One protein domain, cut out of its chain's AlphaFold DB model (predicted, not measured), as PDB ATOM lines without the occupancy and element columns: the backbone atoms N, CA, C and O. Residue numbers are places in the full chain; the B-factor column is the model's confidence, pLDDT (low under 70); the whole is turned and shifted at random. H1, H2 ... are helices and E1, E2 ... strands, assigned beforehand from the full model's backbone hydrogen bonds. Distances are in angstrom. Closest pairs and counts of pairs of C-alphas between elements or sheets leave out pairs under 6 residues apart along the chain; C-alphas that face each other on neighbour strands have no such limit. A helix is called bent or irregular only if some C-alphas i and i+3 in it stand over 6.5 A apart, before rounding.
ATOM      1  N   ILE A  30     -88.768  73.792 215.404       97.81
ATOM      2  CA  ILE A  30     -89.096  73.295 214.067       97.81
ATOM      3  C   ILE A  30     -87.795  72.877 213.380       97.81
ATOM      4  O   ILE A  30     -86.989  73.720 212.982       97.81
ATOM      5  N   MET A  31     -87.599  71.569 213.233       97.44
ATOM      6  CA  MET A  31     -86.401  70.972 212.626       97.44
ATOM      7  C   MET A  31     -86.599  70.582 211.154       97.44
ATOM      8  O   MET A  31     -85.694  70.033 210.540       97.44
ATOM      9  N   ASN A  32     -87.760  70.864 210.554       96.44
ATOM     10  CA  ASN A  32     -88.122  70.363 209.220       96.44
ATOM     11  C   ASN A  32     -87.170  70.790 208.086       96.44
ATOM     12  O   ASN A  32     -87.054  70.090 207.085       96.44
ATOM     13  N   ALA A  33     -86.405  71.872 208.259       95.81
ATOM     14  CA  ALA A  33     -85.342  72.240 207.321       95.81
ATOM     15  C   ALA A  33     -84.228  71.176 207.222       95.81
ATOM     16  O   ALA A  33     -83.487  71.148 206.239       95.81
ATOM     17  N   THR A  34     -84.077  70.304 208.223       95.19
ATOM     18  CA  THR A  34     -83.051  69.257 208.233       95.19
ATOM     19  C   THR A  34     -83.529  67.929 207.655       95.19
ATOM     20  O   THR A  34     -82.726  67.005 207.561       95.19
ATOM     21  N   ASP A  35     -84.800  67.815 207.259       94.44
ATOM     22  CA  ASP A  35     -85.392  66.563 206.770       94.44
ATOM     23  C   ASP A  35     -84.580  65.893 205.631       94.44
ATOM     24  O   ASP A  35     -84.404  64.672 205.686       94.44
ATOM     25  N   PRO A  36     -83.994  66.626 204.655       95.12
ATOM     26  CA  PRO A  36     -83.174  66.018 203.600       95.12
ATOM     27  C   PRO A  36     -81.872  65.360 204.077       95.12
ATOM     28  O   PRO A  36     -81.278  64.588 203.328       95.12
ATOM     29  N   PHE A  37     -81.402  65.672 205.286       92.31
ATOM     30  CA  PHE A  37     -80.143  65.148 205.829       92.31
ATOM     31  C   PHE A  37     -80.336  63.859 206.642       92.31
ATOM     32  O   PHE A  37     -79.374  63.326 207.192       92.31
ATOM     33  N   GLY A  38     -81.569  63.343 206.708       91.50
ATOM     34  CA  GLY A  38     -81.918  62.157 207.481       91.50
ATOM     35  C   GLY A  38     -82.181  62.448 208.962       91.50
ATOM     36  O   GLY A  38     -82.023  63.564 209.452       91.50
ATOM     37  N   ASN A  39     -82.619  61.415 209.685       90.56
ATOM     38  CA  ASN A  39     -83.056  61.541 211.081       90.56
ATOM     39  C   ASN A  39     -82.012  61.082 212.107       90.56
ATOM     40  O   ASN A  39     -82.234  61.276 213.297       90.56
ATOM     41  N   GLU A  40     -80.893  60.491 211.683       95.19
ATOM     42  CA  GLU A  40     -79.914  59.879 212.594       95.19
ATOM     43  C   GLU A  40     -79.335  60.892 213.593       95.19
ATOM     44  O   GLU A  40     -79.322  60.638 214.791       95.19
ATOM     45  N   GLN A  41     -78.956  62.081 213.119       92.50
ATOM     46  CA  GLN A  41     -78.398  63.147 213.963       92.50
ATOM     47  C   GLN A  41     -79.463  64.077 214.566       92.50
ATOM     48  O   GLN A  41     -79.143  64.975 215.347       92.50
ATOM     49  N   ARG A  42     -80.740  63.921 214.195       94.62
ATOM     50  CA  ARG A  42     -81.810  64.836 214.620       94.62
ATOM     51  C   ARG A  42     -81.963  64.900 216.148       94.62
ATOM     52  O   ARG A  42     -82.052  66.023 216.647       94.62
ATOM     53  N   PRO A  43     -81.936  63.779 216.901       95.62
ATOM     54  CA  PRO A  43     -82.003  63.821 218.361       95.62
ATOM     55  C   PRO A  43     -80.881  64.654 218.990       95.62
ATOM     56  O   PRO A  43     -81.144  65.427 219.911       95.62
ATOM     57  N   ASP A  44     -79.661  64.568 218.452       95.25
ATOM     58  CA  ASP A  44     -78.503  65.318 218.954       95.25
ATOM     59  C   ASP A  44     -78.662  66.823 218.718       95.25
ATOM     60  O   ASP A  44     -78.421  67.633 219.618       95.25
ATOM     61  N   TYR A  45     -79.128  67.224 217.530       94.25
ATOM     62  CA  TYR A  45     -79.427  68.629 217.248       94.25
ATOM     63  C   TYR A  45     -80.569  69.161 218.118       94.25
ATOM     64  O   TYR A  45     -80.468  70.272 218.640       94.25
ATOM     65  N   VAL A  46     -81.633  68.374 218.311       96.88
ATOM     66  CA  VAL A  46     -82.750  68.734 219.198       96.88
ATOM     67  C   VAL A  46     -82.251  68.936 220.626       96.88
ATOM     68  O   VAL A  46     -82.573  69.951 221.245       96.88
ATOM     69  N   LEU A  47     -81.430  68.018 221.143       96.94
ATOM     70  CA  LEU A  47     -80.846  68.136 222.476       96.94
ATOM     71  C   LEU A  47     -79.963  69.383 222.594       96.94
ATOM     72  O   LEU A  47     -80.093  70.132 223.560       96.94
ATOM     73  N   LYS A  48     -79.124  69.657 221.588       95.69
ATOM     74  CA  LYS A  48     -78.274  70.852 221.552       95.69
ATOM     75  C   LYS A  48     -79.089  72.144 221.632       95.69
ATOM     76  O   LYS A  48     -78.739  73.034 222.404       95.69
ATOM     77  N   TYR A  49     -80.177  72.246 220.866       96.81
ATOM     78  CA  TYR A  49     -81.078  73.398 220.948       96.81
ATOM     79  C   TYR A  49     -81.749  73.487 222.318       96.81
ATOM     80  O   TYR A  49     -81.721  74.552 222.930       96.81
ATOM     81  N   LYS A  50     -82.277  72.375 222.843       97.50
ATOM     82  CA  LYS A  50     -82.887  72.339 224.180       97.50
ATOM     83  C   LYS A  50     -81.934  72.848 225.260       97.50
ATOM     84  O   LYS A  50     -82.341  73.673 226.067       97.50
ATOM     85  N   MET A  51     -80.675  72.406 225.251       96.50
ATOM     86  CA  MET A  51     -79.665  72.858 226.213       96.50
ATOM     87  C   MET A  51     -79.377  74.358 226.077       96.50
ATOM     88  O   MET A  51     -79.457  75.083 227.063       96.50
ATOM     89  N   ALA A  52     -79.124  74.836 224.856       94.88
ATOM     90  CA  ALA A  52     -78.798  76.241 224.607       94.88
ATOM     91  C   ALA A  52     -79.943  77.200 224.994       94.88
ATOM     92  O   ALA A  52     -79.708  78.310 225.459       94.88
ATOM     93  N   PHE A  53     -81.195  76.775 224.819       96.25
ATOM     94  CA  PHE A  53     -82.368  77.562 225.205       96.25
ATOM     95  C   PHE A  53     -82.716  77.434 226.691       96.25
ATOM     96  O   PHE A  53     -83.200  78.402 227.282       96.25
ATOM     97  N   ALA A  54     -82.422  76.292 227.317       96.31
ATOM     98  CA  ALA A  54     -82.583  76.120 228.758       96.31
ATOM     99  C   ALA A  54     -81.689  77.092 229.548       96.31
ATOM    100  O   ALA A  54     -82.137  77.628 230.560       96.31
ATOM    101  N   GLU A  55     -80.484  77.403 229.051       94.50
ATOM    102  CA  GLU A  55     -79.607  78.444 229.620       94.50
ATOM    103  C   GLU A  55     -80.253  79.844 229.621       94.50
ATOM    104  O   GLU A  55     -79.915  80.687 230.448       94.50
ATOM    105  N   LEU A  56     -81.234  80.079 228.741       93.94
ATOM    106  CA  LEU A  56     -82.019  81.316 228.654       93.94
ATOM    107  C   LEU A  56     -83.358  81.230 229.412       93.94
ATOM    108  O   LEU A  56     -84.183  82.142 229.321       93.94
ATOM    109  N   GLY A  57     -83.607  80.127 230.127       95.75
ATOM    110  CA  GLY A  57     -84.872  79.859 230.813       95.75
ATOM    111  C   GLY A  57     -86.039  79.557 229.868       95.75
ATOM    112  O   GLY A  57     -87.187  79.829 230.219       95.75
ATOM    113  N   ILE A  58     -85.760  79.048 228.663       96.81
ATOM    114  CA  ILE A  58     -86.757  78.708 227.641       96.81
ATOM    115  C   ILE A  58     -86.847  77.186 227.510       96.81
ATOM    116  O   ILE A  58     -85.851  76.507 227.270       96.81
ATOM    117  N   GLU A  59     -88.058  76.647 227.623       97.31
ATOM    118  CA  GLU A  59     -88.325  75.217 227.480       97.31
ATOM    119  C   GLU A  59     -88.702  74.901 226.030       97.31
ATOM    120  O   GLU A  59     -89.754  75.327 225.549       97.31
ATOM    121  N   MET A  60     -87.846  74.157 225.325       97.44
ATOM    122  CA  MET A  60     -88.115  73.756 223.944       97.44
ATOM    123  C   MET A  60     -88.743  72.368 223.845       97.44
ATOM    124  O   MET A  60     -88.251  71.390 224.416       97.44
ATOM    125  N   GLU A  61     -89.754  72.268 222.995       97.44
ATOM    126  CA  GLU A  61     -90.354  71.021 222.542       97.44
ATOM    127  C   GLU A  61     -90.296  70.970 221.019       97.44
ATOM    128  O   GLU A  61     -90.504  71.977 220.346       97.44
ATOM    129  N   GLU A  62     -89.979  69.804 220.466       97.50
ATOM    130  CA  GLU A  62     -89.983  69.645 219.021       97.50
ATOM    131  C   GLU A  62     -91.420  69.653 218.492       97.50
ATOM    132  O   GLU A  62     -92.261  68.878 218.944       97.50
ATOM    133  N   LEU A  63     -91.680  70.505 217.501       97.81
ATOM    134  CA  LEU A  63     -92.926  70.531 216.749       97.81
ATOM    135  C   LEU A  63     -92.610  70.164 215.302       97.81
ATOM    136  O   LEU A  63     -92.115  70.980 214.524       97.81
ATOM    137  N   ASP A  64     -92.888  68.912 214.954       95.94
ATOM    138  CA  ASP A  64     -92.714  68.408 213.598       95.94
ATOM    139  C   ASP A  64     -93.892  68.832 212.713       95.94
ATOM    140  O   ASP A  64     -95.021  68.364 212.889       95.94
ATOM    141  N   LEU A  65     -93.626  69.708 211.742       95.81
ATOM    142  CA  LEU A  65     -94.646  70.234 210.830       95.81
ATOM    143  C   LEU A  65     -95.297  69.147 209.962       95.81
ATOM    144  O   LEU A  65     -96.439  69.329 209.537       95.81
ATOM    145  N   ARG A  66     -94.623  68.009 209.742       93.94
ATOM    146  CA  ARG A  66     -95.157  66.885 208.949       93.94
ATOM    147  C   ARG A  66     -96.431  66.303 209.550       93.94
ATOM    148  O   ARG A  66     -97.311  65.873 208.810       93.94
ATOM    149  N   ASN A  67     -96.568  66.363 210.875       95.75
ATOM    150  CA  ASN A  67     -97.764  65.907 211.587       95.75
ATOM    151  C   ASN A  67     -98.994  66.789 211.325       95.75
ATOM    152  O   ASN A  67    -100.104  66.404 211.677       95.75
ATOM    153  N   TYR A  68     -98.802  67.959 210.713       95.56
ATOM    154  CA  TYR A  68     -99.853  68.940 210.472       95.56
ATOM    155  C   TYR A  68    -100.065  69.248 208.985       95.56
ATOM    156  O   TYR A  68    -100.740  70.221 208.631       95.56
ATOM    157  N   SER A  77    -103.719  75.830 216.359       97.50
ATOM    158  CA  SER A  77    -104.022  75.493 217.749       97.50
ATOM    159  C   SER A  77    -102.764  75.061 218.507       97.50
ATOM    160  O   SER A  77    -102.515  75.554 219.605       97.50
ATOM    161  N   ALA A  78    -101.927  74.204 217.918       97.38
ATOM    162  CA  ALA A  78    -100.673  73.758 218.519       97.38
ATOM    163  C   ALA A  78     -99.707  74.927 218.769       97.38
ATOM    164  O   ALA A  78     -99.226  75.091 219.892       97.38
ATOM    165  N   LEU A  79     -99.486  75.786 217.766       96.50
ATOM    166  CA  LEU A  79     -98.594  76.946 217.857       96.50
ATOM    167  C   LEU A  79     -99.054  77.971 218.905       96.50
ATOM    168  O   LEU A  79     -98.212  78.625 219.517       96.50
ATOM    169  N   SER A  80    -100.362  78.077 219.168       96.12
ATOM    170  CA  SER A  80    -100.899  78.991 220.188       96.12
ATOM    171  C   SER A  80    -100.433  78.680 221.620       96.12
ATOM    172  O   SER A  80    -100.465  79.560 222.481       96.12
ATOM    173  N   ASN A  81     -99.943  77.460 221.873       96.44
ATOM    174  CA  ASN A  81     -99.438  77.046 223.184       96.44
ATOM    175  C   ASN A  81     -98.024  77.569 223.491       96.44
ATOM    176  O   ASN A  81     -97.574  77.492 224.639       96.44
ATOM    177  N   TYR A  82     -97.315  78.099 222.492       97.44
ATOM    178  CA  TYR A  82     -95.913  78.495 222.605       97.44
ATOM    179  C   TYR A  82     -95.753  80.019 222.598       97.44
ATOM    180  O   TYR A  82     -96.449  80.744 221.889       97.44
ATOM    181  N   GLY A  83     -94.806  80.519 223.392       95.69
ATOM    182  CA  GLY A  83     -94.406  81.930 223.395       95.69
ATOM    183  C   GLY A  83     -93.325  82.255 222.364       95.69
ATOM    184  O   GLY A  83     -93.059  83.429 222.101       95.69
ATOM    185  N   LEU A  84     -92.714  81.222 221.780       96.62
ATOM    186  CA  LEU A  84     -91.684  81.311 220.752       96.62
ATOM    187  C   LEU A  84     -91.837  80.168 219.743       96.62
ATOM    188  O   LEU A  84     -92.111  79.028 220.107       96.62
ATOM    189  N   MET A  85     -91.577  80.471 218.476       96.75
ATOM    190  CA  MET A  85     -91.346  79.478 217.430       96.75
ATOM    191  C   MET A  85     -89.920  79.659 216.921       96.75
ATOM    192  O   MET A  85     -89.533  80.773 216.562       96.75
ATOM    193  N   TRP A  86     -89.148  78.580 216.894       97.38
ATOM    194  CA  TRP A  86     -87.777  78.570 216.404       97.38
ATOM    195  C   TRP A  86     -87.653  77.626 215.212       97.38
ATOM    196  O   TRP A  86     -87.727  76.409 215.367       97.38
ATOM    197  N   ALA A  87     -87.447  78.186 214.021       96.88
ATOM    198  CA  ALA A  87     -87.120  77.416 212.828       96.88
ATOM    199  C   ALA A  87     -85.604  77.214 212.750       96.88
ATOM    200  O   ALA A  87     -84.852  78.176 212.589       96.88
ATOM    201  N   ALA A  88     -85.154  75.968 212.894       95.62
ATOM    202  CA  ALA A  88     -83.743  75.632 212.781       95.62
ATOM    203  C   ALA A  88     -83.236  75.818 211.341       95.62
ATOM    204  O   ALA A  88     -83.980  75.674 210.370       95.62
ATOM    205  N   GLY A  89     -81.942  76.122 211.210       94.38
ATOM    206  CA  GLY A  89     -81.278  76.180 209.910       94.38
ATOM    207  C   GLY A  89     -81.238  74.817 209.210       94.38
ATOM    208  O   GLY A  89     -81.329  73.769 209.847       94.38
ATOM    209  N   GLY A  90     -81.078  74.838 207.890       93.69
ATOM    210  CA  GLY A  90     -81.053  73.642 207.053       93.69
ATOM    211  C   GLY A  90     -81.335  73.995 205.597       93.69
ATOM    212  O   GLY A  90     -80.936  75.055 205.115       93.69
ATOM    213  N   ASN A  91     -82.045  73.118 204.898       95.12
ATOM    214  CA  ASN A  91     -82.511  73.357 203.543       95.12
ATOM    215  C   ASN A  91     -83.809  74.187 203.561       95.12
ATOM    216  O   ASN A  91     -84.858  73.722 204.005       95.12
ATOM    217  N   THR A  92     -83.742  75.418 203.052       93.12
ATOM    218  CA  THR A  92     -84.888  76.342 203.014       93.12
ATOM    219  C   THR A  92     -85.995  75.895 202.063       93.12
ATOM    220  O   THR A  92     -87.158  76.153 202.353       93.12
ATOM    221  N   PHE A  93     -85.670  75.188 200.976       93.44
ATOM    222  CA  PHE A  93     -86.669  74.633 200.055       93.44
ATOM    223  C   PHE A  93     -87.475  73.514 200.715       93.44
ATOM    224  O   PHE A  93     -88.688  73.456 200.556       93.44
ATOM    225  N   ALA A  94     -86.816  72.668 201.513       91.75
ATOM    226  CA  ALA A  94     -87.498  71.626 202.274       91.75
ATOM    227  C   ALA A  94     -88.461  72.209 203.324       91.75
ATOM    228  O   ALA A  94     -89.537  71.663 203.540       91.75
ATOM    229  N   LEU A  95     -88.093  73.331 203.955       92.06
ATOM    230  CA  LEU A  95     -88.929  73.996 204.957       92.06
ATOM    231  C   LEU A  95     -90.145  74.719 204.351       92.06
ATOM    232  O   LEU A  95     -91.205  74.751 204.968       92.06
ATOM    233  N   ASP A  96     -89.983  75.319 203.174       86.56
ATOM    234  CA  ASP A  96     -91.020  76.106 202.493       86.56
ATOM    235  C   ASP A  96     -92.175  75.236 201.963       86.56
ATOM    236  O   ASP A  96     -93.300  75.713 201.828       86.56
ATOM    237  N   GLY A  97     -91.919  73.945 201.717       68.44
ATOM    238  CA  GLY A  97     -92.956  72.957 201.402       68.44
ATOM    239  C   GLY A  97     -93.725  73.219 200.101       68.44
ATOM    240  O   GLY A  97     -94.853  72.745 199.970       68.44
TER     241      GLY A  97
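Overview. This is residues 30 to 68 and 77 to 97 of the 98 residues of an uncharacterized protein of Bdellovibrio bacteriovorus (UniProt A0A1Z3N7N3). Helix H2 runs along one side with strand E1 folded back beside it; helices H1 and H4 pack together at one end, and strand E2 passes near E1 without pairing. The 60 printed residues, mixed helices and strands, run H1, H2, E1, H3, E2, H4. The whole is compact, radius of gyration of the C-alphas 11.8 A, spans 30 by 27 by 17 A.

Arrangement. Start at H1, residues 32 to 37, irregular, with C-alphas 33 and 36 7.6 A apart. It touches H4, residues 92 to 96; their closest C-alphas, Ala 33 and Leu 95, are 4.6 A apart. Between H2, residues 42 to 54, and E1, residues 59 to 62, the closest C-alphas are Lys 50 and Met 60, 5.4 A. H3, residues 65 to 68, is close to but not clearly touching H1, C-alphas 32 and 65 being 6.7 A apart. E2, residues 84 to 87, is near E1; each pairs with no named strand. Every O i to N i+4 pair is within hydrogen-bond range in H2 and H4; H1 has 0 of 2, but 2 of 3 O i to N i+3; H3 is too short.

Along the chain. Find C-alpha 42 at (-81.810, 64.836, 214.620); H2 runs 18.1 A. H4 ends at (-91.020, 76.106, 202.493).

Size, cuts and confidence. Residues 69 to 76 are cut out, C-alphas 68 and 77 standing 10.6 A apart. Residue 97 is under 70 in pLDDT.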